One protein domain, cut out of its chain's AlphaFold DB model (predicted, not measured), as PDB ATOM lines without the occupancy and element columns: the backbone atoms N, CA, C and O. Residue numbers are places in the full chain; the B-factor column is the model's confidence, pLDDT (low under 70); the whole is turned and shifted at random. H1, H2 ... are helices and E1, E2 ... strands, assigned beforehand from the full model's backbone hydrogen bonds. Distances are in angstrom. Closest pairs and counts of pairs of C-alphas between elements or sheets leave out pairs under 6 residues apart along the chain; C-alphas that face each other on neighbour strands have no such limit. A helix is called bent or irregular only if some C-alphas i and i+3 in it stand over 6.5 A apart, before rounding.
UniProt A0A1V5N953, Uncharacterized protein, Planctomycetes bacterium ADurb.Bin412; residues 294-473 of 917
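AT A GLANCE: This is residues 294 to 473 of the 917 residues of an uncharacterized protein of Planctomycetes bacterium ADurb.Bin412 (UniProt A0A1V5N953). Two helical hairpins, H4 with H5 and H7 with H8, make an up-and-down bundle of four helices, and a third helical hairpin, H9 with H10, packs on its H7 and H8 side. Where H4 begins, the short H2 packs on its residues 325 to 330, with H1 at a corner to H2; where H7 begins, H6 meets it at a corner, with H3 and the strand E1 near H6. You read 180 printed residues with ten named helices and one named strand, in the order H1 H2 H3 H4 H5 E1 H6 H7 H8 H9 H10; the class is mostly helix. The whole is compact, with a radius of gyration of the C-alphas of 15.6 A, and spans 48 by 37 by 24 A.

HOW THE PARTS SIT: Start with the two longest helices, H4, residues 325 to 344, and H7, residues 393 to 412: they touch, the same way at a shallow tilt of 15 degrees, and their closest C-alphas, of Asp 335 and Ala 404, are 3.9 A apart. From H4 go on to H5, residues 347 to 361, which forms a hairpin with it at a tilt of 37 degrees, only just steep; the closest C-alphas, of Gly 341 and Leu 349, are 4.8 A apart. H8, residues 415 to 426, forms a hairpin with H7 at a shallow tilt of 34.7 degrees, only just short of steep; the closest C-alphas, of Met 405 and Val 417, are 6.3 A apart. H4, H5, H7 and H8 are a bundle, up and down, each running against the one before it. Next look for H9, residues 442 to 452, which touches H7 with the C-alphas of Arg 403 and Pro 444 closest at 5.3 A, and H8 with those of Tyr 425 and Ala 445 closest at 5.8 A. H10, residues 455 to 465, forms a hairpin with H9 at a shallow tilt of 30 degrees, with the C-alphas of Tyr 449 and Ile 457 closest at 6.0 A. H10 is apart from H7 but touches H8, the C-alphas of Gly 426 and Ile 457 being closest at 4.6 A. H6, residues 380 to 388, and H7 touch only at the corner, about perpendicular at 88 degrees, with the C-alphas of Val 386 and Pro 394 closest at 6.3 A. H3, residues 315 to 318, only just touches H6, with 3 pairs of C-alphas within 8 A, the closest being Leu 318 and Val 386 at 6.8 A. E1, residues 372 to 376, pairs with no named strand; its closest C-alpha to H6 is that of Leu 375, 5.9 A from that of Asp 382. H2, residues 301 to 304, touches H4, with the C-alphas of Ala 302 and Pro 326 closest at 5.3 A. H1, residues 294 to 299, and H2 touch only at the corner, and only just, with 3 pairs of C-alphas within 8 A, the closest being Asp 297 and Phe 303 at 5.2 A. Every O i to N i+4 pair is within hydrogen-bond range in H4, H6, H7, H8, H9 and H10; in H5 it is 10 of 11, in H1 0 of 2 beside 2 of 3 O i to N i+3 pairs, and H2 and H3 are too short for such a pair.

IN THESE COORDINATES: Find C-alpha 294 at (-74.748, -106.897, -50.434), where H1 begins; H1 is irregular, with C-alphas 294 and 297 8.5 A apart. H4 runs 28.5 A from C-alpha 325 at (-64.108, -104.572, -34.217), and H5 runs 19.9 A. H7 runs 29.2 A; H8, H9 and H10 each run 15.4 A, and H10 ends at C-alpha 465, (-68.982, -130.287, -19.776).

THE WHOLE: The two C-alphas farthest apart, of Glu 298 and Lys 468, are 49.5 A apart. The printed part has no cut, and the one long link is H8 to H9, residues 427 to 441. The mean pLDDT of the printed part is 91.8; look for values under 70 at residues 436 to 437 and 467 to 471.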
ATOM      1  N   GLY A 294     -75.617-106.849 -49.252       96.69
ATOM      2  CA  GLY A 294     -74.748-106.897 -50.434       96.69
ATOM      3  C   GLY A 294     -73.663-105.814 -50.480       96.69
ATOM      4  O   GLY A 294     -72.711-105.952 -51.246       96.69
ATOM      5  N   HIS A 295     -73.782-104.759 -49.666       96.94
ATOM      6  CA  HIS A 295     -73.038-103.504 -49.842       96.94
ATOM      7  C   HIS A 295     -72.283-103.012 -48.590       96.94
ATOM      8  O   HIS A 295     -71.822-101.875 -48.582       96.94
ATOM      9  N   MET A 296     -72.100-103.826 -47.538       94.94
ATOM     10  CA  MET A 296     -71.415-103.420 -46.285       94.94
ATOM     11  C   MET A 296     -70.061-102.711 -46.489       94.94
ATOM     12  O   MET A 296     -69.750-101.767 -45.761       94.94
ATOM     13  N   ASP A 297     -69.286-103.110 -47.502       94.88
ATOM     14  CA  ASP A 297     -68.010-102.480 -47.885       94.88
ATOM     15  C   ASP A 297     -68.133-100.992 -48.276       94.88
ATOM     16  O   ASP A 297     -67.149-100.254 -48.247       94.88
ATOM     17  N   GLU A 298     -69.325-100.528 -48.649       95.50
ATOM     18  CA  GLU A 298     -69.600 -99.132 -49.006       95.50
ATOM     19  C   GLU A 298     -69.898 -98.260 -47.771       95.50
ATOM     20  O   GLU A 298     -69.794 -97.034 -47.839       95.50
ATOM     21  N   TYR A 299     -70.232 -98.874 -46.629       92.81
ATOM     22  CA  TYR A 299     -70.635 -98.173 -45.406       92.81
ATOM     23  C   TYR A 299     -69.457 -97.829 -44.482       92.81
ATOM     24  O   TYR A 299     -69.421 -96.738 -43.896       92.81
ATOM     25  N   ASP A 300     -68.483 -98.732 -44.338       93.62
ATOM     26  CA  ASP A 300     -67.288 -98.509 -43.518       93.62
ATOM     27  C   ASP A 300     -66.080 -99.333 -43.995       93.62
ATOM     28  O   ASP A 300     -66.218-100.500 -44.364       93.62
ATOM     29  N   ASP A 301     -64.879 -98.749 -43.932       92.19
ATOM     30  CA  ASP A 301     -63.625 -99.443 -44.255       92.19
ATOM     31  C   ASP A 301     -63.350-100.621 -43.301       92.19
ATOM     32  O   ASP A 301     -62.707-101.597 -43.692       92.19
ATOM     33  N   ALA A 302     -63.908-100.600 -42.086       91.38
ATOM     34  CA  ALA A 302     -63.886-101.737 -41.171       91.38
ATOM     35  C   ALA A 302     -64.453-103.025 -41.796       91.38
ATOM     36  O   ALA A 302     -63.947-104.106 -41.506       91.38
ATOM     37  N   PHE A 303     -65.455-102.942 -42.680       94.12
ATOM     38  CA  PHE A 303     -66.014-104.126 -43.349       94.12
ATOM     39  C   PHE A 303     -65.123-104.647 -44.483       94.12
ATOM     40  O   PHE A 303     -65.084-105.854 -44.726       94.12
ATOM     41  N   LYS A 304     -64.294-103.783 -45.081       93.94
ATOM     42  CA  LYS A 304     -63.250-104.203 -46.029       93.94
ATOM     43  C   LYS A 304     -62.189-105.033 -45.316       93.94
ATOM     44  O   LYS A 304     -61.832-106.099 -45.812       93.94
ATOM     45  N   HIS A 305     -61.774-104.582 -44.131       92.94
ATOM     46  CA  HIS A 305     -60.804-105.250 -43.257       92.94
ATOM     47  C   HIS A 305     -61.349-106.471 -42.498       92.94
ATOM     48  O   HIS A 305     -60.564-107.206 -41.900       92.94
ATOM     49  N   ALA A 306     -62.664-106.709 -42.505       94.00
ATOM     50  CA  ALA A 306     -63.281-107.836 -41.814       94.00
ATOM     51  C   ALA A 306     -62.712-109.171 -42.320       94.00
ATOM     52  O   ALA A 306     -62.968-109.565 -43.461       94.00
ATOM     53  N   TRP A 307     -61.931-109.839 -41.462       94.94
ATOM     54  CA  TRP A 307     -61.216-111.090 -41.754       94.94
ATOM     55  C   TRP A 307     -60.341-111.059 -43.026       94.94
ATOM     56  O   TRP A 307     -60.090-112.096 -43.640       94.94
ATOM     57  N   ALA A 308     -59.872-109.878 -43.436       93.44
ATOM     58  CA  ALA A 308     -58.934-109.748 -44.548       93.44
ATOM     59  C   ALA A 308     -57.561-110.315 -44.154       93.44
ATOM     60  O   ALA A 308     -57.092-110.078 -43.045       93.44
ATOM     61  N   SER A 309     -56.895-111.053 -45.047       91.06
ATOM     62  CA  SER A 309     -55.673-111.794 -44.696       91.06
ATOM     63  C   SER A 309     -54.460-110.915 -44.357       91.06
ATOM     64  O   SER A 309     -53.541-111.355 -43.661       91.06
ATOM     65  N   ASP A 310     -54.471-109.664 -44.822       89.56
ATOM     66  CA  ASP A 310     -53.486-108.614 -44.550       89.56
ATOM     67  C   ASP A 310     -53.839-107.737 -43.331       89.56
ATOM     68  O   ASP A 310     -53.026-106.912 -42.902       89.56
ATOM     69  N   TYR A 311     -55.018-107.934 -42.734       90.19
ATOM     70  CA  TYR A 311     -55.444-107.272 -41.506       90.19
ATOM     71  C   TYR A 311     -55.391-108.266 -40.343       90.19
ATOM     72  O   TYR A 311     -56.117-109.250 -40.317       90.19
ATOM     73  N   GLN A 312     -54.512-108.006 -39.371       90.94
ATOM     74  CA  GLN A 312     -54.261-108.896 -38.233       90.94
ATOM     75  C   GLN A 312     -54.325-108.102 -36.923       90.94
ATOM     76  O   GLN A 312     -53.716-107.029 -36.798       90.94
ATOM     77  N   MET A 313     -55.077-108.609 -35.939       87.56
ATOM     78  CA  MET A 313     -55.119-108.034 -34.592       87.56
ATOM     79  C   MET A 313     -54.008-108.627 -33.726       87.56
ATOM     80  O   MET A 313     -54.002-109.815 -33.415       87.56
ATOM     81  N   THR A 314     -53.057-107.775 -33.352       87.12
ATOM     82  CA  THR A 314     -51.916-108.084 -32.484       87.12
ATOM     83  C   THR A 314     -51.677-106.923 -31.517       87.12
ATOM     84  O   THR A 314     -52.028-105.771 -31.807       87.12
ATOM     85  N   GLY A 315     -51.103-107.215 -30.346       87.00
ATOM     86  CA  GLY A 315     -50.865-106.219 -29.297       87.00
ATOM     87  C   GLY A 315     -52.137-105.441 -28.942       87.00
ATOM     88  O   GLY A 315     -53.202-106.023 -28.750       87.00
ATOM     89  N   GLU A 316     -52.057-104.108 -28.919       87.12
ATOM     90  CA  GLU A 316     -53.209-103.257 -28.591       87.12
ATOM     91  C   GLU A 316     -54.427-103.440 -29.515       87.12
ATOM     92  O   GLU A 316     -55.542-103.143 -29.090       87.12
ATOM     93  N   ARG A 317     -54.253-103.932 -30.752       88.69
ATOM     94  CA  ARG A 317     -55.374-104.151 -31.685       88.69
ATOM     95  C   ARG A 317     -56.278-105.315 -31.288       88.69
ATOM     96  O   ARG A 317     -57.359-105.405 -31.851       88.69
ATOM     97  N   LEU A 318     -55.866-106.169 -30.346       88.31
ATOM     98  CA  LEU A 318     -56.731-107.197 -29.747       88.31
ATOM     99  C   LEU A 318     -57.877-106.575 -28.931       88.31
ATOM    100  O   LEU A 318     -58.918-107.199 -28.745       88.31
ATOM    101  N   LEU A 319     -57.716-105.329 -28.472       85.44
ATOM    102  CA  LEU A 319     -58.794-104.583 -27.834       85.44
ATOM    103  C   LEU A 319     -59.818-104.165 -28.898       85.44
ATOM    104  O   LEU A 319     -59.494-103.454 -29.853       85.44
ATOM    105  N   TRP A 320     -61.071-104.574 -28.692       83.31
ATOM    106  CA  TRP A 320     -62.244-104.296 -29.532       83.31
ATOM    107  C   TRP A 320     -62.250-102.898 -30.168       83.31
ATOM    108  O   TRP A 320     -62.211-102.764 -31.392       83.31
ATOM    109  N   TYR A 321     -62.174-101.861 -29.331       79.44
ATOM    110  CA  TYR A 321     -62.230-100.450 -29.723       79.44
ATOM    111  C   TYR A 321     -60.947 -99.905 -30.387       79.44
ATOM    112  O   TYR A 321     -60.934 -98.749 -30.808       79.44
ATOM    113  N   LYS A 322     -59.864-100.694 -30.477       82.94
ATOM    114  CA  LYS A 322     -58.581-100.305 -31.103       82.94
ATOM    115  C   LYS A 322     -58.277-101.020 -32.425       82.94
ATOM    116  O   LYS A 322     -57.337-100.623 -33.113       82.94
ATOM    117  N   GLY A 323     -59.022-102.064 -32.786       79.38
ATOM    118  CA  GLY A 323     -58.783-102.793 -34.038       79.38
ATOM    119  C   GLY A 323     -59.442-104.163 -34.167       79.38
ATOM    120  O   GLY A 323     -59.455-104.704 -35.266       79.38
ATOM    121  N   ALA A 324     -60.013-104.724 -33.098       83.12
ATOM    122  CA  ALA A 324     -60.661-106.034 -33.171       83.12
ATOM    123  C   ALA A 324     -62.138-105.969 -33.633       83.12
ATOM    124  O   ALA A 324     -62.703-106.986 -34.027       83.12
ATOM    125  N   TRP A 325     -62.749-104.776 -33.689       84.44
ATOM    126  CA  TRP A 325     -64.108-104.572 -34.217       84.44
ATOM    127  C   TRP A 325     -64.425-105.326 -35.545       84.44
ATOM    128  O   TRP A 325     -65.446-106.021 -35.602       84.44
ATOM    129  N   PRO A 326     -63.594-105.250 -36.613       90.06
ATOM    130  CA  PRO A 326     -63.889-105.863 -37.915       90.06
ATOM    131  C   PRO A 326     -64.190-107.365 -37.884       90.06
ATOM    132  O   PRO A 326     -64.901-107.856 -38.758       90.06
ATOM    133  N   TYR A 327     -63.670-108.103 -36.902       92.56
ATOM    134  CA  TYR A 327     -63.805-109.559 -36.843       92.56
ATOM    135  C   TYR A 327     -65.196-109.986 -36.339       92.56
ATOM    136  O   TYR A 327     -65.810-110.883 -36.916       92.56
ATOM    137  N   GLU A 328     -65.749-109.292 -35.338       91.50
ATOM    138  CA  GLU A 328     -67.148-109.479 -34.915       91.50
ATOM    139  C   GLU A 328     -68.113-109.014 -36.008       91.50
ATOM    140  O   GLU A 328     -69.014-109.760 -36.400       91.50
ATOM    141  N   GLY A 329     -67.882-107.814 -36.554       92.56
ATOM    142  CA  GLY A 329     -68.694-107.286 -37.648       92.56
ATOM    143  C   GLY A 329     -68.699-108.206 -38.874       92.56
ATOM    144  O   GLY A 329     -69.749-108.435 -39.473       92.56
ATOM    145  N   GLY A 330     -67.544-108.789 -39.204       95.00
ATOM    146  CA  GLY A 330     -67.404-109.795 -40.253       95.00
ATOM    147  C   GLY A 330     -68.205-111.062 -39.973       95.00
ATOM    148  O   GLY A 330     -68.992-111.466 -40.822       95.00
ATOM    149  N   GLY A 331     -68.074-111.652 -38.779       95.38
ATOM    150  CA  GLY A 331     -68.823-112.860 -38.408       95.38
ATOM    151  C   GLY A 331     -70.339-112.674 -38.534       95.38
ATOM    152  O   GLY A 331     -71.011-113.472 -39.188       95.38
ATOM    153  N   TYR A 332     -70.874-111.569 -38.000       96.38
ATOM    154  CA  TYR A 332     -72.297-111.238 -38.133       96.38
ATOM    155  C   TYR A 332     -72.742-111.012 -39.583       96.38
ATOM    156  O   TYR A 332     -73.802-111.501 -39.984       96.38
ATOM    157  N   TRP A 333     -71.958-110.266 -40.368       97.88
ATOM    158  CA  TRP A 333     -72.300-109.975 -41.758       97.88
ATOM    159  C   TRP A 333     -72.240-111.231 -42.630       97.88
ATOM    160  O   TRP A 333     -73.190-111.491 -43.366       97.88
ATOM    161  N   PHE A 334     -71.174-112.030 -42.539       98.38
ATOM    162  CA  PHE A 334     -70.962-113.189 -43.413       98.38
ATOM    163  C   PHE A 334     -72.028-114.275 -43.213       98.38
ATOM    164  O   PHE A 334     -72.448-114.893 -44.189       98.38
ATOM    165  N   ASP A 335     -72.506-114.471 -41.981       97.94
ATOM    166  CA  ASP A 335     -73.600-115.395 -41.652       97.94
ATOM    167  C   ASP A 335     -74.921-114.966 -42.323       97.94
ATOM    168  O   ASP A 335     -75.564-115.750 -43.027       97.94
ATOM    169  N   GLY A 336     -75.277-113.680 -42.201       97.62
ATOM    170  CA  GLY A 336     -76.429-113.094 -42.893       97.62
ATOM    171  C   GLY A 336     -76.296-113.139 -44.421       97.62
ATOM    172  O   GLY A 336     -77.219-113.565 -45.114       97.62
ATOM    173  N   LEU A 337     -75.125-112.767 -44.945       98.25
ATOM    174  CA  LEU A 337     -74.783-112.760 -46.370       98.25
ATOM    175  C   LEU A 337     -74.900-114.153 -47.002       98.25
ATOM    176  O   LEU A 337     -75.553-114.300 -48.037       98.25
ATOM    177  N   ALA A 338     -74.313-115.174 -46.373       98.19
ATOM    178  CA  ALA A 338     -74.377-116.551 -46.854       98.19
ATOM    179  C   ALA A 338     -75.824-117.064 -46.872       98.19
ATOM    180  O   ALA A 338     -76.302-117.531 -47.908       98.19
ATOM    181  N   ARG A 339     -76.551-116.929 -45.753       98.44
ATOM    182  CA  ARG A 339     -77.943-117.400 -45.644       98.44
ATOM    183  C   ARG A 339     -78.882-116.670 -46.603       98.44
ATOM    184  O   ARG A 339     -79.726-117.326 -47.208       98.44
ATOM    185  N   LEU A 340     -78.725-115.353 -46.778       98.69
ATOM    186  CA  LEU A 340     -79.522-114.574 -47.733       98.69
ATOM    187  C   LEU A 340     -79.238-115.003 -49.174       98.69
ATOM    188  O   LEU A 340     -80.178-115.191 -49.944       98.69
ATOM    189  N   GLY A 341     -77.959-115.190 -49.519       98.62
ATOM    190  CA  GLY A 341     -77.537-115.657 -50.837       98.62
ATOM    191  C   GLY A 341     -78.172-116.995 -51.199       98.62
ATOM    192  O   GLY A 341     -78.791-117.104 -52.256       98.62
ATOM    193  N   TYR A 342     -78.117-117.984 -50.301       98.62
ATOM    194  CA  TYR A 342     -78.776-119.272 -50.536       98.62
ATOM    195  C   TYR A 342     -80.303-119.166 -50.582       98.62
ATOM    196  O   TYR A 342     -80.904-119.715 -51.499       98.62
ATOM    197  N   ALA A 343     -80.938-118.440 -49.655       98.38
ATOM    198  CA  ALA A 343     -82.397-118.295 -49.627       98.38
ATOM    199  C   ALA A 343     -82.962-117.587 -50.876       98.38
ATOM    200  O   ALA A 343     -84.072-117.886 -51.305       98.38
ATOM    201  N   LEU A 344     -82.211-116.655 -51.475       98.75
ATOM    202  CA  LEU A 344     -82.585-115.989 -52.730       98.75
ATOM    203  C   LEU A 344     -82.147-116.741 -53.998       98.75
ATOM    204  O   LEU A 344     -82.568-116.339 -55.086       98.75
ATOM    205  N   HIS A 345     -81.305-117.774 -53.870       98.19
ATOM    206  CA  HIS A 345     -80.478-118.333 -54.951       98.19
ATOM    207  C   HIS A 345     -79.712-117.248 -55.732       98.19
ATOM    208  O   HIS A 345     -79.700-117.223 -56.962       98.19
ATOM    209  N   ASP A 346     -79.097-116.316 -55.000       98.62
ATOM    210  CA  ASP A 346     -78.328-115.207 -55.560       98.62
ATOM    211  C   ASP A 346     -76.833-115.564 -55.611       98.62
ATOM    212  O   ASP A 346     -76.101-115.451 -54.622       98.62
ATOM    213  N   ASP A 347     -76.379-116.010 -56.787       98.31
ATOM    214  CA  ASP A 347     -74.985-116.406 -57.028       98.31
ATOM    215  C   ASP A 347     -73.982-115.299 -56.670       98.31
ATOM    216  O   ASP A 347     -72.877-115.596 -56.212       98.31
ATOM    217  N   ALA A 348     -74.334-114.019 -56.840       98.25
ATOM    218  CA  ALA A 348     -73.418-112.920 -56.548       98.25
ATOM    219  C   ALA A 348     -73.154-112.802 -55.039       98.25
ATOM    220  O   ALA A 348     -71.987-112.704 -54.634       98.25
ATOM    221  N   LEU A 349     -74.202-112.901 -54.208       98.44
ATOM    222  CA  LEU A 349     -74.057-112.974 -52.749       98.44
ATOM    223  C   LEU A 349     -73.318-114.244 -52.305       98.44
ATOM    224  O   LEU A 349     -72.415-114.158 -51.472       98.44
ATOM    225  N   ILE A 350     -73.638-115.411 -52.879       98.69
ATOM    226  CA  ILE A 350     -72.980-116.686 -52.530       98.69
ATOM    227  C   ILE A 350     -71.477-116.626 -52.840       98.69
ATOM    228  O   ILE A 350     -70.656-117.030 -52.012       98.69
ATOM    229  N   GLN A 351     -71.086-116.073 -53.993       98.50
ATOM    230  CA  GLN A 351     -69.672-115.878 -54.333       98.50
ATOM    231  C   GLN A 351     -69.003-114.801 -53.466       98.50
ATOM    232  O   GLN A 351     -67.803-114.895 -53.205       98.50
ATOM    233  N   MET A 352     -69.738-113.787 -52.996       98.19
ATOM    234  CA  MET A 352     -69.213-112.804 -52.042       98.19
ATOM    235  C   MET A 352     -68.932-113.441 -50.677       98.19
ATOM    236  O   MET A 352     -67.818-113.293 -50.171       98.19
ATOM    237  N   ALA A 353     -69.879-114.219 -50.138       98.19
ATOM    238  CA  ALA A 353     -69.684-115.012 -48.924       98.19
ATOM    239  C   ALA A 353     -68.483-115.955 -49.071       98.19
ATOM    240  O   ALA A 353     -67.597-115.957 -48.218       98.19
ATOM    241  N   LYS A 354     -68.398-116.685 -50.195       98.44
ATOM    242  CA  LYS A 354     -67.280-117.593 -50.481       98.44
ATOM    243  C   LYS A 354     -65.933-116.877 -50.395       98.44
ATOM    244  O   LYS A 354     -65.071-117.331 -49.654       98.44
ATOM    245  N   ARG A 355     -65.758-115.745 -51.092       97.88
ATOM    246  CA  ARG A 355     -64.498-114.969 -51.067       97.88
ATOM    247  C   ARG A 355     -64.115-114.517 -49.656       97.88
ATOM    248  O   ARG A 355     -62.941-114.571 -49.310       97.88
ATOM    249  N   ARG A 356     -65.092-114.090 -48.849       97.38
ATOM    250  CA  ARG A 356     -64.867-113.643 -47.464       97.38
ATOM    251  C   ARG A 356     -64.467-114.786 -46.531       97.38
ATOM    252  O   ARG A 356     -63.547-114.620 -45.743       97.38
ATOM    253  N   LEU A 357     -65.110-115.946 -46.649       98.31
ATOM    254  CA  LEU A 357     -64.809-117.113 -45.814       98.31
ATOM    255  C   LEU A 357     -63.507-117.813 -46.240       98.31
ATOM    256  O   LEU A 357     -62.752-118.263 -45.381       98.31
ATOM    257  N   TYR A 358     -63.203-117.848 -47.541       98.19
ATOM    258  CA  TYR A 358     -61.943-118.389 -48.067       98.19
ATOM    259  C   TYR A 358     -60.724-117.586 -47.604       98.19
ATOM    260  O   TYR A 358     -59.710-118.191 -47.278       98.19
ATOM    261  N   ALA A 359     -60.836-116.259 -47.452       96.69
ATOM    262  CA  ALA A 359     -59.756-115.440 -46.895       96.69
ATOM    263  C   ALA A 359     -59.264-115.937 -45.518       96.69
ATOM    264  O   ALA A 359     -58.085-115.776 -45.212       96.69
ATOM    265  N   VAL A 360     -60.132-116.591 -44.734       97.56
ATOM    266  CA  VAL A 360     -59.761-117.276 -43.486       97.56
ATOM    267  C   VAL A 360     -59.382-118.735 -43.737       97.56
ATOM    268  O   VAL A 360     -58.306-119.155 -43.325       97.56
ATOM    269  N   ALA A 361     -60.226-119.497 -44.440       98.00
ATOM    270  CA  ALA A 361     -60.023-120.936 -44.639       98.00
ATOM    271  C   ALA A 361     -58.705-121.277 -45.364       98.00
ATOM    272  O   ALA A 361     -58.083-122.287 -45.050       98.00
ATOM    273  N   ASP A 362     -58.240-120.416 -46.277       98.06
ATOM    274  CA  ASP A 362     -56.952-120.556 -46.980       98.06
ATOM    275  C   ASP A 362     -55.727-120.382 -46.054       98.06
ATOM    276  O   ASP A 362     -54.628-120.810 -46.409       98.06
ATOM    277  N   HIS A 363     -55.897-119.756 -44.882       97.00
ATOM    278  CA  HIS A 363     -54.822-119.456 -43.922       97.00
ATOM    279  C   HIS A 363     -54.929-120.240 -42.602       97.00
ATOM    280  O   HIS A 363     -53.960-120.283 -41.835       97.00
ATOM    281  N   THR A 364     -56.083-120.858 -42.333       95.38
ATOM    282  CA  THR A 364     -56.332-121.699 -41.158       95.38
ATOM    283  C   THR A 364     -55.232-122.747 -40.976       95.38
ATOM    284  O   THR A 364     -54.865-123.463 -41.907       95.38
ATOM    285  N   ASN A 365     -54.713-122.868 -39.753       95.19
ATOM    286  CA  ASN A 365     -53.699-123.858 -39.409       95.19
ATOM    287  C   ASN A 365     -53.863-124.348 -37.965       95.19
ATOM    288  O   ASN A 365     -54.441-123.663 -37.124       95.19
ATOM    289  N   ALA A 366     -53.307-125.525 -37.674       94.69
ATOM    290  CA  ALA A 366     -53.465-126.200 -36.389       94.69
ATOM    291  C   ALA A 366     -52.739-125.532 -35.202       94.69
ATOM    292  O   ALA A 366     -52.952-125.965 -34.077       94.69
ATOM    293  N   ASN A 367     -51.899-124.513 -35.407       95.50
ATOM    294  CA  ASN A 367     -51.260-123.769 -34.313       95.50
ATOM    295  C   ASN A 367     -51.999-122.463 -33.969       95.50
ATOM    296  O   ASN A 367     -51.681-121.848 -32.954       95.50
ATOM    297  N   GLY A 368     -52.976-122.044 -34.780       94.31
ATOM    298  CA  GLY A 368     -53.746-120.824 -34.550       94.31
ATOM    299  C   GLY A 368     -54.541-120.846 -33.240       94.31
ATOM    300  O   GLY A 368     -55.020-121.896 -32.801       94.31
ATOM    301  N   ILE A 369     -54.737-119.672 -32.635       92.44
ATOM    302  CA  ILE A 369     -55.746-119.487 -31.581       92.44
ATOM    303  C   ILE A 369     -57.117-119.374 -32.263       92.44
ATOM    304  O   ILE A 369     -57.506-118.307 -32.742       92.44
ATOM    305  N   PHE A 370     -57.842-120.492 -32.348       93.56
ATOM    306  CA  PHE A 370     -59.027-120.640 -33.201       93.56
ATOM    307  C   PHE A 370     -58.755-120.156 -34.647       93.56
ATOM    308  O   PHE A 370     -57.766-120.552 -35.260       93.56
ATOM    309  N   PHE A 371     -59.598-119.276 -35.198       94.75
ATOM    310  CA  PHE A 371     -59.430-118.693 -36.536       94.75
ATOM    311  C   PHE A 371     -58.334-117.613 -36.613       94.75
ATOM    312  O   PHE A 371     -58.078-117.084 -37.695       94.75
ATOM    313  N   LEU A 372     -57.680-117.257 -35.502       94.56
ATOM    314  CA  LEU A 372     -56.614-116.250 -35.463       94.56
ATOM    315  C   LEU A 372     -55.284-116.903 -35.860       94.56
ATOM    316  O   LEU A 372     -54.386-117.089 -35.041       94.56
ATOM    317  N   TRP A 373     -55.173-117.284 -37.134       94.75
ATOM    318  CA  TRP A 373     -54.080-118.106 -37.676       94.75
ATOM    319  C   TRP A 373     -52.674-117.488 -37.537       94.75
ATOM    320  O   TRP A 373     -51.680-118.181 -37.757       94.75
ATOM    321  N   TRP A 374     -52.595-116.190 -37.222       95.06
ATOM    322  CA  TRP A 374     -51.369-115.415 -37.003       95.06
ATOM    323  C   TRP A 374     -50.923-115.351 -35.529       95.06
ATOM    324  O   TRP A 374     -49.879-114.764 -35.252       95.06
ATOM    325  N   LEU A 375     -51.701-115.913 -34.595       94.19
ATOM    326  CA  LEU A 375     -51.358-116.037 -33.173       94.19
ATOM    327  C   LEU A 375     -51.094-117.510 -32.856       94.19
ATOM    328  O   LEU A 375     -51.953-118.349 -33.130       94.19
ATOM    329  N   ASP A 376     -49.936-117.831 -32.279       93.94
ATOM    330  CA  ASP A 376     -49.579-119.220 -31.976       93.94
ATOM    331  C   ASP A 376     -50.086-119.598 -30.581       93.94
ATOM    332  O   ASP A 376     -49.636-119.070 -29.567       93.94
ATOM    333  N   ARG A 377     -50.995-120.568 -30.494       91.31
ATOM    334  CA  ARG A 377     -51.477-121.090 -29.207       91.31
ATOM    335  C   ARG A 377     -50.370-121.740 -28.369       91.31
ATOM    336  O   ARG A 377     -50.545-121.932 -27.175       91.31
ATOM    337  N   ASN A 378     -49.245-122.132 -28.964       92.44
ATOM    338  CA  ASN A 378     -48.110-122.686 -28.228       92.44
ATOM    339  C   ASN A 378     -47.216-121.574 -27.645       92.44
ATOM    340  O   ASN A 378     -46.342-121.859 -26.825       92.44
ATOM    341  N   ASN A 379     -47.439-120.313 -28.040       94.00
ATOM    342  CA  ASN A 379     -46.793-119.136 -27.478       94.00
ATOM    343  C   ASN A 379     -47.591-118.627 -26.257       94.00
ATOM    344  O   ASN A 379     -48.727-118.161 -26.410       94.00
ATOM    345  N   PRO A 380     -47.021-118.659 -25.034       91.19
ATOM    346  CA  PRO A 380     -47.705-118.158 -23.844       91.19
ATOM    347  C   PRO A 380     -48.079-116.678 -23.942       91.19
ATOM    348  O   PRO A 380     -49.114-116.288 -23.408       91.19
ATOM    349  N   ASP A 381     -47.280-115.859 -24.632       92.50
ATOM    350  CA  ASP A 381     -47.535-114.421 -24.745       92.50
ATOM    351  C   ASP A 381     -48.769-114.129 -25.612       92.50
ATOM    352  O   ASP A 381     -49.577-113.278 -25.243       92.50
ATOM    353  N   ASP A 382     -48.976-114.881 -26.700       92.00
ATOM    354  CA  ASP A 382     -50.165-114.746 -27.554       92.00
ATOM    355  C   ASP A 382     -51.435-115.196 -26.815       92.00
ATOM    356  O   ASP A 382     -52.440-114.477 -26.817       92.00
ATOM    357  N   ARG A 383     -51.381-116.332 -26.100       87.94
ATOM    358  CA  ARG A 383     -52.483-116.793 -25.230       87.94
ATOM    359  C   ARG A 383     -52.829-115.764 -24.157       87.94
ATOM    360  O   ARG A 383     -53.998-115.416 -23.989       87.94
ATOM    361  N   ASN A 384     -51.820-115.255 -23.448       88.62
ATOM    362  CA  ASN A 384     -52.000-114.256 -22.396       88.62
ATOM    363  C   ASN A 384     -52.570-112.946 -22.958       88.62
ATOM    364  O   ASN A 384     -53.444-112.347 -22.333       88.62
ATOM    365  N   ALA A 385     -52.122-112.515 -24.142       89.81
ATOM    366  CA  ALA A 385     -52.627-111.313 -24.800       89.81
ATOM    367  C   ALA A 385     -54.094-111.457 -25.237       89.81
ATOM    368  O   ALA A 385     -54.871-110.522 -25.048       89.81
ATOM    369  N   VAL A 386     -54.494-112.618 -25.773       89.12
ATOM    370  CA  VAL A 386     -55.897-112.902 -26.122       89.12
ATOM    371  C   VAL A 386     -56.777-112.964 -24.873       89.12
ATOM    372  O   VAL A 386     -57.818-112.311 -24.845       89.12
ATOM    373  N   ALA A 387     -56.356-113.680 -23.828       85.38
ATOM    374  CA  ALA A 387     -57.116-113.795 -22.581       85.38
ATOM    375  C   ALA A 387     -57.283-112.441 -21.863       85.38
ATOM    376  O   ALA A 387     -58.369-112.120 -21.384       85.38
ATOM    377  N   ALA A 388     -56.235-111.608 -21.837       85.12
ATOM    378  CA  ALA A 388     -56.280-110.271 -21.239       85.12
ATOM    379  C   ALA A 388     -57.071-109.242 -22.074       85.12
ATOM    380  O   ALA A 388     -57.452-108.186 -21.561       85.12
ATOM    381  N   ALA A 389     -57.323-109.510 -23.360       86.38
ATOM    382  CA  ALA A 389     -58.065-108.613 -24.236       86.38
ATOM    383  C   ALA A 389     -59.580-108.730 -23.998       86.38
ATOM    384  O   ALA A 389     -60.271-109.491 -24.673       86.38
ATOM    385  N   LEU A 390     -60.092-107.927 -23.054       80.69
ATOM    386  CA  LEU A 390     -61.523-107.836 -22.717       80.69
ATOM    387  C   LEU A 390     -62.121-109.221 -22.397       80.69
ATOM    388  O   LEU A 390     -63.078-109.656 -23.031       80.69
ATOM    389  N   ASP A 391     -61.494-109.921 -21.448       79.81
ATOM    390  CA  ASP A 391     -61.885-111.253 -20.969       79.81
ATOM    391  C   ASP A 391     -62.013-112.309 -22.088       79.81
ATOM    392  O   ASP A 391     -62.883-113.184 -22.049       79.81
ATOM    393  N   GLY A 392     -61.130-112.256 -23.091       83.62
ATOM    394  CA  GLY A 392     -61.095-113.208 -24.207       83.62
ATOM    395  C   GLY A 392     -61.961-112.817 -25.409       83.62
ATOM    396  O   GLY A 392     -62.343-113.680 -26.201       83.62
ATOM    397  N   TRP A 393     -62.268-111.528 -25.588       87.19
ATOM    398  CA  TRP A 393     -63.093-111.039 -26.699       87.19
ATOM    399  C   TRP A 393     -62.638-111.500 -28.105       87.19
ATOM    400  O   TRP A 393     -63.503-111.831 -28.916       87.19
ATOM    401  N   PRO A 394     -61.338-111.623 -28.453       89.75
ATOM    402  CA  PRO A 394     -60.950-112.141 -29.773       89.75
ATOM    403  C   PRO A 394     -61.502-113.550 -30.076       89.75
ATOM    404  O   PRO A 394     -61.760-113.883 -31.235       89.75
ATOM    405  N   VAL A 395     -61.763-114.356 -29.038       90.38
ATOM    406  CA  VAL A 395     -62.395-115.680 -29.152       90.38
ATOM    407  C   VAL A 395     -63.909-115.566 -29.397       90.38
ATOM    408  O   VAL A 395     -64.451-116.366 -30.159       90.38
ATOM    409  N   TRP A 396     -64.590-114.538 -28.867       90.69
ATOM    410  CA  TRP A 396     -65.995-114.228 -29.203       90.69
ATOM    411  C   TRP A 396     -66.173-114.042 -30.718       90.69
ATOM    412  O   TRP A 396     -67.027-114.677 -31.337       90.69
ATOM    413  N   ALA A 397     -65.306-113.242 -31.350       92.94
ATOM    414  CA  ALA A 397     -65.356-113.021 -32.797       92.94
ATOM    415  C   ALA A 397     -65.149-114.315 -33.610       92.94
ATOM    416  O   ALA A 397     -65.785-114.498 -34.651       92.94
ATOM    417  N   CYS A 398     -64.314-115.238 -33.117       94.81
ATOM    418  CA  CYS A 398     -64.109-116.552 -33.730       94.81
ATOM    419  C   CYS A 398     -65.394-117.396 -33.752       94.81
ATOM    420  O   CYS A 398     -65.686-118.018 -34.770       94.81
ATOM    421  N   GLY A 399     -66.202-117.371 -32.686       95.12
ATOM    422  CA  GLY A 399     -67.462-118.124 -32.626       95.12
ATOM    423  C   GLY A 399     -68.513-117.608 -33.610       95.12
ATOM    424  O   GLY A 399     -69.229-118.387 -34.243       95.12
ATOM    425  N   LEU A 400     -68.553-116.288 -33.815       96.12
ATOM    426  CA  LEU A 400     -69.418-115.660 -34.816       96.12
ATOM    427  C   LEU A 400     -69.015-116.040 -36.248       96.12
ATOM    428  O   LEU A 400     -69.882-116.374 -37.057       96.12
ATOM    429  N   LEU A 401     -67.711-116.056 -36.555       97.81
ATOM    430  CA  LEU A 401     -67.225-116.558 -37.843       97.81
ATOM    431  C   LEU A 401     -67.509-118.059 -38.010       97.81
ATOM    432  O   LEU A 401     -67.963-118.472 -39.076       97.81
ATOM    433  N   GLY A 402     -67.300-118.865 -36.965       98.06
ATOM    434  CA  GLY A 402     -67.607-120.296 -36.978       98.06
ATOM    435  C   GLY A 402     -69.069-120.562 -37.345       98.06
ATOM    436  O   GLY A 402     -69.352-121.411 -38.190       98.06
ATOM    437  N   ARG A 403     -70.006-119.771 -36.802       97.31
ATOM    438  CA  ARG A 403     -71.436-119.833 -37.156       97.31
ATOM    439  C   ARG A 403     -71.695-119.495 -38.629       97.31
ATOM    440  O   ARG A 403     -72.475-120.198 -39.275       97.31
ATOM    441  N   ALA A 404     -71.010-118.483 -39.169       98.38
ATOM    442  CA  ALA A 404     -71.073-118.134 -40.590       98.38
ATOM    443  C   ALA A 404     -70.534-119.262 -41.489       98.38
ATOM    444  O   ALA A 404     -71.163-119.615 -42.487       98.38
ATOM    445  N   MET A 405     -69.399-119.864 -41.116       98.69
ATOM    446  CA  MET A 405     -68.789-120.989 -41.832       98.69
ATOM    447  C   MET A 405     -69.675-122.238 -41.809       98.69
ATOM    448  O   MET A 405     -69.895-122.834 -42.861       98.69
ATOM    449  N   VAL A 406     -70.250-122.594 -40.657       97.75
ATOM    450  CA  VAL A 406     -71.216-123.702 -40.539       97.75
ATOM    451  C   VAL A 406     -72.464-123.433 -41.384       97.75
ATOM    452  O   VAL A 406     -72.911-124.319 -42.113       97.75
ATOM    453  N   GLY A 407     -73.003-122.209 -41.349       96.62
ATOM    454  CA  GLY A 407     -74.137-121.807 -42.187       96.62
ATOM    455  C   GLY A 407     -73.831-121.902 -43.685       96.62
ATOM    456  O   GLY A 407     -74.647-122.412 -44.452       96.62
ATOM    457  N   TYR A 408     -72.638-121.472 -44.103       98.50
ATOM    458  CA  TYR A 408     -72.186-121.590 -45.489       98.50
ATOM    459  C   TYR A 408     -71.969-123.048 -45.909       98.50
ATOM    460  O   TYR A 408     -72.424-123.441 -46.986       98.50
ATOM    461  N   TYR A 409     -71.319-123.861 -45.070       98.44
ATOM    462  CA  TYR A 409     -71.108-125.285 -45.324       98.44
ATOM    463  C   TYR A 409     -72.440-126.036 -45.444       98.44
ATOM    464  O   TYR A 409     -72.630-126.779 -46.403       98.44
ATOM    465  N   ALA A 410     -73.402-125.775 -44.554       95.94
ATOM    466  CA  ALA A 410     -74.724-126.398 -44.601       95.94
ATOM    467  C   ALA A 410     -75.483-126.129 -45.917       95.94
ATOM    468  O   ALA A 410     -76.274-126.971 -46.332       95.94
ATOM    469  N   GLY A 411     -75.247-124.984 -46.575       95.75
ATOM    470  CA  GLY A 411     -75.833-124.653 -47.884       95.75
ATOM    471  C   GLY A 411     -75.022-125.132 -49.100       95.75
ATOM    472  O   GLY A 411     -75.595-125.350 -50.164       95.75
ATOM    473  N   SER A 412     -73.702-125.309 -48.964       97.38
ATOM    474  CA  SER A 412     -72.792-125.621 -50.086       97.38
ATOM    475  C   SER A 412     -72.289-127.061 -50.152       97.38
ATOM    476  O   SER A 412     -71.979-127.545 -51.240       97.38
ATOM    477  N   GLY A 413     -72.111-127.717 -49.003       96.56
ATOM    478  CA  GLY A 413     -71.235-128.884 -48.883       96.56
ATOM    479  C   GLY A 413     -69.751-128.577 -49.151       96.56
ATOM    480  O   GLY A 413     -69.003-129.487 -49.507       96.56
ATOM    481  N   ASP A 414     -69.312-127.315 -49.039       98.38
ATOM    482  CA  ASP A 414     -67.940-126.902 -49.359       98.38
ATOM    483  C   ASP A 414     -66.925-127.472 -48.357       98.38
ATOM    484  O   ASP A 414     -66.736-126.956 -47.252       98.38
ATOM    485  N   LYS A 415     -66.257-128.554 -48.770       97.69
ATOM    486  CA  LYS A 415     -65.295-129.278 -47.938       97.69
ATOM    487  C   LYS A 415     -64.144-128.400 -47.430       97.69
ATOM    488  O   LYS A 415     -63.675-128.656 -46.333       97.69
ATOM    489  N   HIS A 416     -63.717-127.357 -48.149       98.44
ATOM    490  CA  HIS A 416     -62.623-126.494 -47.667       98.44
ATOM    491  C   HIS A 416     -63.019-125.725 -46.400       98.44
ATOM    492  O   HIS A 416     -62.248-125.614 -45.450       98.44
ATOM    493  N   VAL A 417     -64.270-125.259 -46.348       98.62
ATOM    494  CA  VAL A 417     -64.819-124.582 -45.165       98.62
ATOM    495  C   VAL A 417     -65.002-125.568 -44.005       98.62
ATOM    496  O   VAL A 417     -64.708-125.211 -42.864       98.62
ATOM    497  N   LEU A 418     -65.414-126.812 -44.283       98.62
ATOM    498  CA  LEU A 418     -65.488-127.862 -43.259       98.62
ATOM    499  C   LEU A 418     -64.105-128.237 -42.710       98.62
ATOM    500  O   LEU A 418     -63.948-128.334 -41.500       98.62
ATOM    501  N   ASP A 419     -63.104-128.397 -43.573       98.44
ATOM    502  CA  ASP A 419     -61.743-128.775 -43.175       98.44
ATOM    503  C   ASP A 419     -61.079-127.660 -42.346       98.44
ATOM    504  O   ASP A 419     -60.355-127.938 -41.387       98.44
ATOM    505  N   SER A 420     -61.389-126.390 -42.642       98.50
ATOM    506  CA  SER A 420     -61.019-125.238 -41.810       98.50
ATOM    507  C   SER A 420     -61.696-125.279 -40.430       98.50
ATOM    508  O   SER A 420     -61.019-125.122 -39.415       98.50
ATOM    509  N   LEU A 421     -63.011-125.522 -40.369       98.50
ATOM    510  CA  LEU A 421     -63.749-125.692 -39.108       98.50
ATOM    511  C   LEU A 421     -63.188-126.851 -38.264       98.50
ATOM    512  O   LEU A 421     -62.967-126.691 -37.062       98.50
ATOM    513  N   GLU A 422     -62.931-128.000 -38.895       97.88
ATOM    514  CA  GLU A 422     -62.384-129.190 -38.239       97.88
ATOM    515  C   GLU A 422     -60.968-128.935 -37.713       97.88
ATOM    516  O   GLU A 422     -60.656-129.306 -36.584       97.88
ATOM    517  N   THR A 423     -60.133-128.232 -38.485       97.44
ATOM    518  CA  THR A 423     -58.791-127.821 -38.046       97.44
ATOM    519  C   THR A 423     -58.863-126.895 -36.831       97.44
ATOM    520  O   THR A 423     -58.119-127.092 -35.875       97.44
ATOM    521  N   VAL A 424     -59.764-125.908 -36.834       95.69
ATOM    522  CA  VAL A 424     -59.881-124.921 -35.749       95.69
ATOM    523  C   VAL A 424     -60.354-125.542 -34.439       95.69
ATOM    524  O   VAL A 424     -59.724-125.320 -33.408       95.69
ATOM    525  N   TYR A 425     -61.435-126.321 -34.468       96.12
ATOM    526  CA  TYR A 425     -62.009-126.894 -33.247       96.12
ATOM    527  C   TYR A 425     -61.355-128.217 -32.832       96.12
ATOM    528  O   TYR A 425     -61.410-128.581 -31.662       96.12
ATOM    529  N   GLY A 426     -60.745-128.949 -33.769       94.88
ATOM    530  CA  GLY A 426     -60.131-130.253 -33.512       94.88
ATOM    531  C   GLY A 426     -58.645-130.195 -33.167       94.88
ATOM    532  O   GLY A 426     -58.094-131.193 -32.712       94.88
ATOM    533  N   ALA A 427     -57.953-129.071 -33.369       90.94
ATOM    534  CA  ALA A 427     -56.515-129.044 -33.120       90.94
ATOM    535  C   ALA A 427     -56.142-128.980 -31.624       90.94
ATOM    536  O   ALA A 427     -55.003-129.322 -31.305       90.94
ATOM    537  N   ASP A 428     -57.019-128.512 -30.728       86.38
ATOM    538  CA  ASP A 428     -56.758-128.382 -29.281       86.38
ATOM    539  C   ASP A 428     -57.947-128.932 -28.459       86.38
ATOM    540  O   ASP A 428     -59.035-128.355 -28.515       86.38
ATOM    541  N   PRO A 429     -57.762-130.027 -27.692       83.75
ATOM    542  CA  PRO A 429     -58.830-130.670 -26.929       83.75
ATOM    543  C   PRO A 429     -59.255-129.909 -25.660       83.75
ATOM    544  O   PRO A 429     -60.202-130.333 -25.009       83.75
ATOM    545  N   ASP A 430     -58.595-128.813 -25.274       83.25
ATOM    546  CA  ASP A 430     -59.035-127.955 -24.163       83.25
ATOM    547  C   ASP A 430     -59.594-126.598 -24.660       83.25
ATOM    548  O   ASP A 430     -60.106-125.826 -23.847       83.25
ATOM    549  N   CYS A 431     -59.596-126.305 -25.975       82.69
ATOM    550  CA  CYS A 431     -59.915-124.965 -26.506       82.69
ATOM    551  C   CYS A 431     -61.277-124.399 -26.066       82.69
ATOM    552  O   CYS A 431     -61.388-123.208 -25.766       82.69
ATOM    553  N   LEU A 432     -62.315-125.237 -25.973       88.06
ATOM    554  CA  LEU A 432     -63.648-124.813 -25.532       88.06
ATOM    555  C   LEU A 432     -63.716-124.494 -24.030       88.06
ATOM    556  O   LEU A 432     -64.667-123.855 -23.603       88.06
ATOM    557  N   ARG A 433     -62.715-124.866 -23.224       80.50
ATOM    558  CA  ARG A 433     -62.599-124.437 -21.818       80.50
ATOM    559  C   ARG A 433     -61.866-123.106 -21.663       80.50
ATOM    560  O   ARG A 433     -61.972-122.481 -20.612       80.50
ATOM    561  N   GLU A 434     -61.155-122.651 -22.695       72.50
ATOM    562  CA  GLU A 434     -60.428-121.371 -22.703       72.50
ATOM    563  C   GLU A 434     -61.340-120.164 -22.970       72.50
ATOM    564  O   GLU A 434     -60.892-119.018 -22.988       72.50
ATOM    565  N   ILE A 435     -62.641-120.403 -23.152       75.44
ATOM    566  CA  ILE A 435     -63.639-119.362 -23.376       75.44
ATOM    567  C   ILE A 435     -63.980-118.636 -22.063       75.44
ATOM    568  O   ILE A 435     -64.887-118.984 -21.309       75.44
ATOM    569  N   THR A 436     -63.230-117.581 -21.767       69.06
ATOM    570  CA  THR A 436     -63.388-116.816 -20.521       69.06
ATOM    571  C   THR A 436     -64.620-115.903 -20.518       69.06
ATOM    572  O   THR A 436     -65.282-115.780 -19.487       69.06
ATOM    573  N   GLY A 437     -64.967-115.296 -21.661       69.38
ATOM    574  CA  GLY A 437     -66.024-114.274 -21.764       69.38
ATOM    575  C   GLY A 437     -67.204-114.594 -22.696       69.38
ATOM    576  O   GLY A 437     -68.144-113.802 -22.764       69.38
ATOM    577  N   SER A 438     -67.184-115.714 -23.435       82.50
ATOM    578  CA  SER A 438     -68.179-115.996 -24.487       82.50
ATOM    579  C   SER A 438     -68.431-117.478 -24.763       82.50
ATOM    580  O   SER A 438     -67.504-118.195 -25.118       82.50
ATOM    581  N   MET A 439     -69.692-117.912 -24.784       90.75
ATOM    582  CA  MET A 439     -70.070-119.262 -25.239       90.75
ATOM    583  C   MET A 439     -70.196-119.418 -26.768       90.75
ATOM    584  O   MET A 439     -70.528-120.501 -27.253       90.75
ATOM    585  N   SER A 440     -69.924-118.369 -27.552       93.00
ATOM    586  CA  SER A 440     -70.222-118.305 -28.998       93.00
ATOM    587  C   SER A 440     -69.598-119.413 -29.867       93.00
ATOM    588  O   SER A 440     -70.157-119.721 -30.921       93.00
ATOM    589  N   ASN A 441     -68.488-120.032 -29.441       94.88
ATOM    590  CA  ASN A 441     -67.815-121.129 -30.161       94.88
ATOM    591  C   ASN A 441     -68.439-122.514 -29.944       94.88
ATOM    592  O   ASN A 441     -68.216-123.405 -30.760       94.88
ATOM    593  N   LEU A 442     -69.226-122.712 -28.882       94.94
ATOM    594  CA  LEU A 442     -69.738-124.035 -28.515       94.94
ATOM    595  C   LEU A 442     -70.657-124.622 -29.602       94.94
ATOM    596  O   LEU A 442     -70.516-125.783 -29.979       94.94
ATOM    597  N   TRP A 443     -71.561-123.805 -30.150       95.88
ATOM    598  CA  TRP A 443     -72.489-124.243 -31.198       95.88
ATOM    599  C   TRP A 443     -71.799-124.607 -32.526       95.88
ATOM    600  O   TRP A 443     -72.045-125.706 -33.021       95.88
ATOM    601  N   PRO A 444     -70.921-123.768 -33.120       97.31
ATOM    602  CA  PRO A 444     -70.221-124.150 -34.346       97.31
ATOM    603  C   PRO A 444     -69.233-125.309 -34.151       97.31
ATOM    604  O   PRO A 444     -69.087-126.112 -35.074       97.31
ATOM    605  N   ALA A 445     -68.611-125.464 -32.975       97.56
ATOM    606  CA  ALA A 445     -67.802-126.646 -32.667       97.56
ATOM    607  C   ALA A 445     -68.654-127.926 -32.664       97.56
ATOM    608  O   ALA A 445     -68.314-128.899 -33.339       97.56
ATOM    609  N   PHE A 446     -69.809-127.896 -31.995       97.06
ATOM    610  CA  PHE A 446     -70.783-128.987 -32.003       97.06
ATOM    611  C   PHE A 446     -71.280-129.324 -33.417       97.06
ATOM    612  O   PHE A 446     -71.194-130.478 -33.837       97.06
ATOM    613  N   ASP A 447     -71.728-128.331 -34.195       96.88
ATOM    614  CA  ASP A 447     -72.147-128.540 -35.589       96.88
ATOM    615  C   ASP A 447     -71.018-129.195 -36.409       96.88
ATOM    616  O   ASP A 447     -71.271-130.155 -37.141       96.88
ATOM    617  N   THR A 448     -69.772-128.739 -36.240       98.12
ATOM    618  CA  THR A 448     -68.587-129.310 -36.906       98.12
ATOM    619  C   THR A 448     -68.361-130.768 -36.511       98.12
ATOM    620  O   THR A 448     -68.153-131.604 -37.394       98.12
ATOM    621  N   TYR A 449     -68.465-131.113 -35.221       97.31
ATOM    622  CA  TYR A 449     -68.412-132.509 -34.777       97.31
ATOM    623  C   TYR A 449     -69.484-133.356 -35.473       97.31
ATOM    624  O   TYR A 449     -69.148-134.394 -36.039       97.31
ATOM    625  N   THR A 450     -70.746-132.910 -35.512       95.19
ATOM    626  CA  THR A 450     -71.825-133.742 -36.083       95.19
ATOM    627  C   THR A 450     -71.604-134.086 -37.565       95.19
ATOM    628  O   THR A 450     -72.036-135.137 -38.043       95.19
ATOM    629  N   TRP A 451     -70.888-133.231 -38.303       94.56
ATOM    630  CA  TRP A 451     -70.510-133.477 -39.696       94.56
ATOM    631  C   TRP A 451     -69.267-134.358 -39.871       94.56
ATOM    632  O   TRP A 451     -69.200-135.101 -40.852       94.56
ATOM    633  N   THR A 452     -68.293-134.262 -38.964       95.50
ATOM    634  CA  THR A 452     -66.930-134.807 -39.143       95.50
ATOM    635  C   THR A 452     -66.650-136.053 -38.311       95.50
ATOM    636  O   THR A 452     -65.878-136.913 -38.733       95.50
ATOM    637  N   GLY A 453     -67.258-136.159 -37.126       93.81
ATOM    638  CA  GLY A 453     -66.935-137.175 -36.128       93.81
ATOM    639  C   GLY A 453     -65.530-137.017 -35.548       93.81
ATOM    640  O   GLY A 453     -64.995-137.972 -34.984       93.81
ATOM    641  N   ASN A 454     -64.904-135.843 -35.717       95.00
ATOM    642  CA  ASN A 454     -63.532-135.613 -35.285       95.00
ATOM    643  C   ASN A 454     -63.422-135.795 -33.765       95.00
ATOM    644  O   ASN A 454     -64.064-135.091 -32.980       95.00
ATOM    645  N   LYS A 455     -62.584-136.755 -33.358       93.06
ATOM    646  CA  LYS A 455     -62.448-137.145 -31.956       93.06
ATOM    647  C   LYS A 455     -61.960-135.995 -31.074       93.06
ATOM    648  O   LYS A 455     -62.443-135.870 -29.962       93.06
ATOM    649  N   SER A 456     -61.057-135.146 -31.545       94.81
ATOM    650  CA  SER A 456     -60.516-134.064 -30.718       94.81
ATOM    651  C   SER A 456     -61.529-132.937 -30.482       94.81
ATOM    652  O   SER A 456     -61.487-132.311 -29.428       94.81
ATOM    653  N   ILE A 457     -62.504-132.749 -31.384       96.25
ATOM    654  CA  ILE A 457     -63.677-131.898 -31.109       96.25
ATOM    655  C   ILE A 457     -64.575-132.549 -30.046       96.25
ATOM    656  O   ILE A 457     -65.073-131.856 -29.162       96.25
ATOM    657  N   ALA A 458     -64.762-133.874 -30.094       93.62
ATOM    658  CA  ALA A 458     -65.494-134.601 -29.054       93.62
ATOM    659  C   ALA A 458     -64.797-134.496 -27.688       93.62
ATOM    660  O   ALA A 458     -65.447-134.145 -26.710       93.62
ATOM    661  N   ASP A 459     -63.475-134.699 -27.644       91.56
ATOM    662  CA  ASP A 459     -62.657-134.540 -26.439       91.56
ATOM    663  C   ASP A 459     -62.799-133.100 -25.873       91.56
ATOM    664  O   ASP A 459     -62.908-132.930 -24.659       91.56
ATOM    665  N   ALA A 460     -62.889-132.067 -26.729       92.31
ATOM    666  CA  ALA A 460     -63.118-130.672 -26.318       92.31
ATOM    667  C   ALA A 460     -64.538-130.382 -25.800       92.31
ATOM    668  O   ALA A 460     -64.711-129.566 -24.888       92.31
ATOM    669  N   LEU A 461     -65.558-131.041 -26.355       92.69
ATOM    670  CA  LEU A 461     -66.936-130.957 -25.863       92.69
ATOM    671  C   LEU A 461     -67.075-131.687 -24.516       92.69
ATOM    672  O   LEU A 461     -67.618-131.112 -23.573       92.69
ATOM    673  N   ASP A 462     -66.493-132.881 -24.377       90.44
ATOM    674  CA  ASP A 462     -66.395-133.601 -23.099       90.44
ATOM    675  C   ASP A 462     -65.693-132.748 -22.033       90.44
ATOM    676  O   ASP A 462     -66.192-132.598 -20.916       90.44
ATOM    677  N   ALA A 463     -64.568-132.116 -22.385       87.81
ATOM    678  CA  ALA A 463     -63.822-131.251 -21.478       87.81
ATOM    679  C   ALA A 463     -64.639-130.014 -21.041       87.81
ATOM    680  O   ALA A 463     -64.606-129.638 -19.867       87.81
ATOM    681  N   MET A 464     -65.403-129.391 -21.946       89.19
ATOM    682  CA  MET A 464     -66.284-128.251 -21.636       89.19
ATOM    683  C   MET A 464     -67.373-128.603 -20.599       89.19
ATOM    684  O   MET A 464     -67.727-127.778 -19.739       89.19
ATOM    685  N   PHE A 465     -67.898-129.831 -20.650       87.19
ATOM    686  CA  PHE A 465     -68.982-130.287 -19.776       87.19
ATOM    687  C   PHE A 465     -68.530-131.110 -18.550       87.19
ATOM    688  O   PHE A 465     -69.367-131.370 -17.687       87.19
ATOM    689  N   ASP A 466     -67.237-131.434 -18.394       82.06
ATOM    690  CA  ASP A 466     -66.689-132.093 -17.192       82.06
ATOM    691  C   ASP A 466     -66.784-131.201 -15.937       82.06
ATOM    692  O   ASP A 466     -65.990-130.278 -15.717       82.06
ATOM    693  N   GLU A 467     -67.729-131.531 -15.053       65.25
ATOM    694  CA  GLU A 467     -67.950-130.862 -13.765       65.25
ATOM    695  C   GLU A 467     -66.704-130.816 -12.863       65.25
ATOM    696  O   GLU A 467     -66.578-129.930 -12.014       65.25
ATOM    697  N   LYS A 468     -65.755-131.748 -13.032       65.25
ATOM    698  CA  LYS A 468     -64.549-131.844 -12.190       65.25
ATOM    699  C   LYS A 468     -63.456-130.852 -12.595       65.25
ATOM    700  O   LYS A 468     -62.455-130.739 -11.884       65.25
ATOM    701  N   ARG A 469     -63.618-130.135 -13.715       56.12
ATOM    702  CA  ARG A 469     -62.592-129.278 -14.335       56.12
ATOM    703  C   ARG A 469     -63.088-127.852 -14.613       56.12
ATOM    704  O   ARG A 469     -63.083-127.381 -15.753       56.12
ATOM    705  N   ALA A 470     -63.437-127.128 -13.550       54.97
ATOM    706  CA  ALA A 470     -63.834-125.716 -13.614       54.97
ATOM    707  C   ALA A 470     -62.826-124.810 -14.368       54.97
ATOM    708  O   ALA A 470     -61.628-125.098 -14.428       54.97
ATOM    709  N   GLY A 471     -63.328-123.705 -14.930       66.19
ATOM    710  CA  GLY A 471     -62.542-122.742 -15.724       66.19
ATOM    711  C   GLY A 471     -63.325-121.521 -16.234       66.19
ATOM    712  O   GLY A 471     -62.728-120.485 -16.506       66.19
ATOM    713  N   LEU A 472     -64.659-121.606 -16.307       75.50
ATOM    714  CA  LEU A 472     -65.524-120.492 -16.707       75.50
ATOM    715  C   LEU A 472     -65.536-119.348 -15.680       75.50
ATOM    716  O   LEU A 472     -65.472-119.578 -14.470       75.50
ATOM    717  N   THR A 473     -65.722-118.117 -16.161       79.88
ATOM    718  CA  THR A 473     -65.992-116.957 -15.299       79.88
ATOM    719  C   THR A 473     -67.307-117.126 -14.521       79.88
ATOM    720  O   THR A 473     -68.213-117.823 -14.989       79.88
TER     721      THR A 473